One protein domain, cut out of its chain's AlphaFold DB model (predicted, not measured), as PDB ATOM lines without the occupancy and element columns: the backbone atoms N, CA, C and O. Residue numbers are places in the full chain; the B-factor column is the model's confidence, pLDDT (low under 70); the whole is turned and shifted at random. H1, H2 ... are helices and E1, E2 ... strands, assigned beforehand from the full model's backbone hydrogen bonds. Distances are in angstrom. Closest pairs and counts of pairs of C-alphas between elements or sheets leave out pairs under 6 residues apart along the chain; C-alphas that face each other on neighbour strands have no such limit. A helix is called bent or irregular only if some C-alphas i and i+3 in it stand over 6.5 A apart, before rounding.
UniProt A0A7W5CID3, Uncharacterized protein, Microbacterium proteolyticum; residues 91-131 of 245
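Overview. This is residues 91 to 131 of the 245 residues of an uncharacterized protein of Microbacterium proteolyticum (UniProt A0A7W5CID3). A single helix, H1, lies lengthwise over one face of a small sheet of three short strands, E1, E2 and E3, in two layers, a helix on one face of a sheet; the other face has no named helix over it. After the helix the chain turns back through residues 109 to 113 into the sheet, whose strands form a meander, each strand the antiparallel neighbour of the one before. The printed part has 41 residues, with one named helix and three named strands in the order H1, E1, E2, E3 along the chain, and the sheet's order is E1, E2, E3, antiparallel throughout. The class is mixed, helices and strands; the whole is compact, with a radius of gyration of the C-alphas of 9.0 A, and rounded, with spans of 25 by 18 by 12 A.

Arrangement. H1, residues 95 to 108, is on the sheet of E1, residues 114 to 117, E2, residues 120 to 124, and E3, residues 129 to 131. Its height over the sheet is 7.8 A. It lies over E2, only just, with 3 of its C-alphas falling on that strand, and it runs along the strands, at 24 degrees to E2 on the local plane. The closest C-alphas of H1 and E1 are those of Lys 95 and Leu 117, 7.2 A apart; those of H1 and E3 are Asn 99 and Trp 129, 6.9 A apart. H1 is irregular: C-alphas 104 and 107 are 8.4 A apart. In its backbone 7 of 10 O i to N i+4 pairs are within hydrogen-bond range. E1 and E2 form a hairpin, antiparallel at 152 degrees, with N 115 and O 122 at 2.9 A and N 122 and O 115 at 2.8 A. E2 and E3 form a second hairpin, antiparallel at 139 degrees, with N 130 and O 123 at 2.8 A. E1 and E3 are the edge strands and E2 is the inner one.

Along the chain. H1 begins at C-alpha 95, (163.550, 224.899, 213.526), and measures 17.4 A to C-alpha 108, (158.615, 210.036, 205.851). E1 measures 10.0 A from Gln 114 to Leu 117, and E2 13.4 A from Ala 120 to Trp 124. E3 measures 6.7 A and ends at C-alpha 131, (155.127, 227.667, 213.366).

Size, cuts and confidence. The C-alphas farthest apart, those of Gly 107 and Asn 119, are 25.8 A apart. The printed part runs from residue 91 to 131 with no cut. The links H1 to E1, E1 to E2 and E2 to E3 are tight. The mean pLDDT of the printed part is 84.3, and one residue, Gly 112, is under 70.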
ATOM      1  N   GLN A  91     161.508 215.342 218.031       83.44
ATOM      2  CA  GLN A  91     162.183 216.361 218.833       83.44
ATOM      3  C   GLN A  91     163.401 216.915 218.101       83.44
ATOM      4  O   GLN A  91     164.263 216.164 217.649       83.44
ATOM      5  N   PHE A  92     163.495 218.241 218.020       88.06
ATOM      6  CA  PHE A  92     164.626 218.937 217.415       88.06
ATOM      7  C   PHE A  92     165.111 220.072 218.309       88.06
ATOM      8  O   PHE A  92     164.323 220.767 218.940       88.06
ATOM      9  N   ALA A  93     166.421 220.327 218.300       87.62
ATOM     10  CA  ALA A  93     167.002 221.444 219.044       87.62
ATOM     11  C   ALA A  93     166.566 222.822 218.503       87.62
ATOM     12  O   ALA A  93     166.584 223.809 219.231       87.62
ATOM     13  N   SER A  94     166.197 222.910 217.219       90.19
ATOM     14  CA  SER A  94     165.780 224.157 216.570       90.19
ATOM     15  C   SER A  94     164.956 223.905 215.305       90.19
ATOM     16  O   SER A  94     164.962 222.808 214.741       90.19
ATOM     17  N   LYS A  95     164.295 224.955 214.796       90.19
ATOM     18  CA  LYS A  95     163.550 224.899 213.526       90.19
ATOM     19  C   LYS A  95     164.465 224.634 212.331       90.19
ATOM     20  O   LYS A  95     164.072 223.932 211.405       90.19
ATOM     21  N   THR A  96     165.692 225.150 212.365       93.25
ATOM     22  CA  THR A  96     166.701 224.870 211.336       93.25
ATOM     23  C   THR A  96     167.032 223.382 211.295       93.25
ATOM     24  O   THR A  96     166.988 222.795 210.221       93.25
ATOM     25  N   ALA A  97     167.259 222.749 212.453       91.38
ATOM     26  CA  ALA A  97     167.513 221.310 212.525       91.38
ATOM     27  C   ALA A  97     166.323 220.489 211.995       91.38
ATOM     28  O   ALA A  97     166.519 219.562 211.208       91.38
ATOM     29  N   ALA A  98     165.094 220.879 212.349       89.94
ATOM     30  CA  ALA A  98     163.877 220.253 211.830       89.94
ATOM     31  C   ALA A  98     163.764 220.375 210.296       89.94
ATOM     32  O   ALA A  98     163.430 219.403 209.618       89.94
ATOM     33  N   ASN A  99     164.069 221.550 209.731       93.75
ATOM     34  CA  ASN A  99     164.054 221.782 208.283       93.75
ATOM     35  C   ASN A  99     165.136 220.972 207.553       93.75
ATOM     36  O   ASN A  99     164.831 220.342 206.546       93.75
ATOM     37  N   THR A 100     166.374 220.949 208.063       94.62
ATOM     38  CA  THR A 100     167.476 220.158 207.487       94.62
ATOM     39  C   THR A 100     167.152 218.666 207.493       94.62
ATOM     40  O   THR A 100     167.381 217.968 206.504       94.62
ATOM     41  N   TRP A 101     166.567 218.170 208.585       93.69
ATOM     42  CA  TRP A 101     166.117 216.786 208.647       93.69
ATOM     43  C   TRP A 101     165.004 216.516 207.627       93.69
ATOM     44  O   TRP A 101     165.088 215.546 206.873       93.69
ATOM     45  N   ALA A 102     164.002 217.396 207.538       90.50
ATOM     46  CA  ALA A 102     162.878 217.238 206.619       90.50
ATOM     47  C   ALA A 102     163.279 217.335 205.140       90.50
ATOM     48  O   ALA A 102     162.683 216.649 204.317       90.50
ATOM     49  N   SER A 103     164.311 218.105 204.778       92.31
ATOM     50  CA  SER A 103     164.814 218.108 203.396       92.31
ATOM     51  C   SER A 103     165.397 216.760 202.973       92.31
ATOM     52  O   SER A 103     165.267 216.382 201.815       92.31
ATOM     53  N   ALA A 104     166.002 216.018 203.905       88.88
ATOM     54  CA  ALA A 104     166.543 214.687 203.631       88.88
ATOM     55  C   ALA A 104     165.493 213.570 203.786       88.88
ATOM     56  O   ALA A 104     165.612 212.524 203.157       88.88
ATOM     57  N   ASN A 105     164.462 213.791 204.608       83.69
ATOM     58  CA  ASN A 105     163.520 212.753 205.040       83.69
ATOM     59  C   ASN A 105     162.048 213.092 204.745       83.69
ATOM     60  O   ASN A 105     161.147 212.490 205.324       83.69
ATOM     61  N   GLY A 106     161.767 214.041 203.849       80.50
ATOM     62  CA  GLY A 106     160.414 214.562 203.622       80.50
ATOM     63  C   GLY A 106     159.389 213.504 203.197       80.50
ATOM     64  O   GLY A 106     158.212 213.633 203.514       80.50
ATOM     65  N   GLY A 107     159.831 212.414 202.556       76.38
ATOM     66  CA  GLY A 107     158.972 211.274 202.210       76.38
ATOM     67  C   GLY A 107     158.456 210.473 203.415       76.38
ATOM     68  O   GLY A 107     157.501 209.710 203.272       76.38
ATOM     69  N   LEU A 108     159.057 210.652 204.596       74.94
ATOM     70  CA  LEU A 108     158.615 210.036 205.851       74.94
ATOM     71  C   LEU A 108     157.544 210.864 206.567       74.94
ATOM     72  O   LEU A 108     156.895 210.342 207.471       74.94
ATOM     73  N   LEU A 109     157.368 212.124 206.159       76.75
ATOM     74  CA  LEU A 109     156.407 213.049 206.736       76.75
ATOM     75  C   LEU A 109     155.066 212.982 205.994       76.75
ATOM     76  O   LEU A 109     154.995 212.834 204.768       76.75
ATOM     77  N   SER A 110     153.981 213.157 206.734       75.00
ATOM     78  CA  SER A 110     152.641 213.401 206.205       75.00
ATOM     79  C   SER A 110     152.055 214.659 206.829       75.00
ATOM     80  O   SER A 110     152.527 215.159 207.850       75.00
ATOM     81  N   TYR A 111     151.037 215.214 206.172       74.69
ATOM     82  CA  TYR A 111     150.338 216.391 206.677       74.69
ATOM     83  C   TYR A 111     149.879 216.169 208.127       74.69
ATOM     84  O   TYR A 111     149.237 215.161 208.414       74.69
ATOM     85  N   GLY A 112     150.193 217.111 209.015       69.00
ATOM     86  CA  GLY A 112     149.835 217.065 210.433       69.00
ATOM     87  C   GLY A 112     150.888 216.448 211.352       69.00
ATOM     88  O   GLY A 112     150.727 216.547 212.567       69.00
ATOM     89  N   ASP A 113     151.972 215.873 210.817       75.75
ATOM     90  CA  ASP A 113     153.095 215.433 211.652       75.75
ATOM     91  C   ASP A 113     153.650 216.594 212.468       75.75
ATOM     92  O   ASP A 113     153.662 217.740 212.011       75.75
ATOM     93  N   GLN A 114     154.111 216.296 213.678       83.50
ATOM     94  CA  GLN A 114     154.534 217.310 214.633       83.50
ATOM     95  C   GLN A 114     156.030 217.233 214.914       83.50
ATOM     96  O   GLN A 114     156.623 216.154 214.964       83.50
ATOM     97  N   ALA A 115     156.617 218.399 215.156       84.75
ATOM     98  CA  ALA A 115     157.981 218.538 215.629       84.75
ATOM     99  C   ALA A 115     158.021 219.436 216.873       84.75
ATOM    100  O   ALA A 115     157.647 220.604 216.805       84.75
ATOM    101  N   ALA A 116     158.481 218.909 218.006       86.00
ATOM    102  CA  ALA A 116     158.702 219.657 219.237       86.00
ATOM    103  C   ALA A 116     160.110 220.256 219.274       86.00
ATOM    104  O   ALA A 116     161.115 219.593 219.013       86.00
ATOM    105  N   LEU A 117     160.157 221.533 219.622       86.31
ATOM    106  CA  LEU A 117     161.353 222.322 219.877       86.31
ATOM    107  C   LEU A 117     161.345 222.723 221.358       86.31
ATOM    108  O   LEU A 117     160.290 222.655 221.990       86.31
ATOM    109  N   PRO A 118     162.465 223.213 221.923       83.75
ATOM    110  CA  PRO A 118     162.509 223.643 223.323       83.75
ATOM    111  C   PRO A 118     161.426 224.659 223.727       83.75
ATOM    112  O   PRO A 118     161.060 224.728 224.895       83.75
ATOM    113  N   ASN A 119     160.918 225.451 222.779       82.12
ATOM    114  CA  ASN A 119     159.967 226.535 223.020       82.12
ATOM    115  C   ASN A 119     158.830 226.624 221.984       82.12
ATOM    116  O   ASN A 119     158.145 227.643 221.936       82.12
ATOM    117  N   ALA A 120     158.652 225.617 221.126       81.06
ATOM    118  CA  ALA A 120     157.637 225.653 220.074       81.06
ATOM    119  C   ALA A 120     157.205 224.247 219.647       81.06
ATOM    120  O   ALA A 120     157.970 223.290 219.745       81.06
ATOM    121  N   LEU A 121     155.997 224.148 219.097       81.44
ATOM    122  CA  LEU A 121     155.517 222.966 218.392       81.44
ATOM    123  C   LEU A 121     155.268 223.344 216.930       81.44
ATOM    124  O   LEU A 121     154.534 224.290 216.644       81.44
ATOM    125  N   LEU A 122     155.904 222.623 216.013       84.69
ATOM    126  CA  LEU A 122     155.752 222.800 214.574       84.69
ATOM    127  C   LEU A 122     154.888 221.694 213.974       84.69
ATOM    128  O   LEU A 122     154.828 220.588 214.506       84.69
ATOM    129  N   TRP A 123     154.296 221.989 212.816       82.69
ATOM    130  CA  TRP A 123     153.399 221.083 212.094       82.69
ATOM    131  C   TRP A 123     153.836 220.966 210.641       82.69
ATOM    132  O   TRP A 123     154.134 221.975 209.996       82.69
ATOM    133  N   TRP A 124     153.877 219.753 210.104       83.56
ATOM    134  CA  TRP A 124     154.187 219.523 208.702       83.56
ATOM    135  C   TRP A 124     152.948 219.769 207.844       83.56
ATOM    136  O   TRP A 124     151.940 219.084 207.987       83.56
ATOM    137  N   ASN A 125     153.010 220.715 206.908       77.25
ATOM    138  CA  ASN A 125     151.888 220.998 205.998       77.25
ATOM    139  C   ASN A 125     151.944 220.205 204.678       77.25
ATOM    140  O   ASN A 125     151.251 220.548 203.722       77.25
ATOM    141  N   GLY A 126     152.819 219.203 204.587       80.38
ATOM    142  CA  GLY A 126     153.098 218.461 203.355       80.38
ATOM    143  C   GLY A 126     154.356 218.915 202.610       80.38
ATOM    144  O   GLY A 126     154.853 218.159 201.784       80.38
ATOM    145  N   SER A 127     154.902 220.100 202.909       85.19
ATOM    146  CA  SER A 127     156.121 220.614 202.251       85.19
ATOM    147  C   SER A 127     157.101 221.347 203.171       85.19
ATOM    148  O   SER A 127     158.279 221.453 202.836       85.19
ATOM    149  N   LYS A 128     156.646 221.870 204.315       89.69
ATOM    150  CA  LYS A 128     157.491 222.568 205.292       89.69
ATOM    151  C   LYS A 128     156.891 222.533 206.697       89.69
ATOM    152  O   LYS A 128     155.686 222.345 206.868       89.69
ATOM    153  N   TRP A 129     157.735 222.801 207.693       89.81
ATOM    154  CA  TRP A 129     157.316 223.011 209.077       89.81
ATOM    155  C   TRP A 129     156.707 224.408 209.281       89.81
ATOM    156  O   TRP A 129     157.376 225.437 209.104       89.81
ATOM    157  N   LEU A 130     155.445 224.455 209.698       85.50
ATOM    158  CA  LEU A 130     154.737 225.671 210.102       85.50
ATOM    159  C   LEU A 130     154.941 225.944 211.596       85.50
ATOM    160  O   LEU A 130     155.064 225.003 212.376       85.50
ATOM    161  N   GLY A 131     155.049 227.224 211.968       72.88
ATOM    162  CA  GLY A 131     155.127 227.667 213.366       72.88
ATOM    163  C   GLY A 131     153.749 228.029 213.910       72.88
ATOM    164  O   GLY A 131     152.922 228.500 213.135       72.88
TER     165      GLY A 131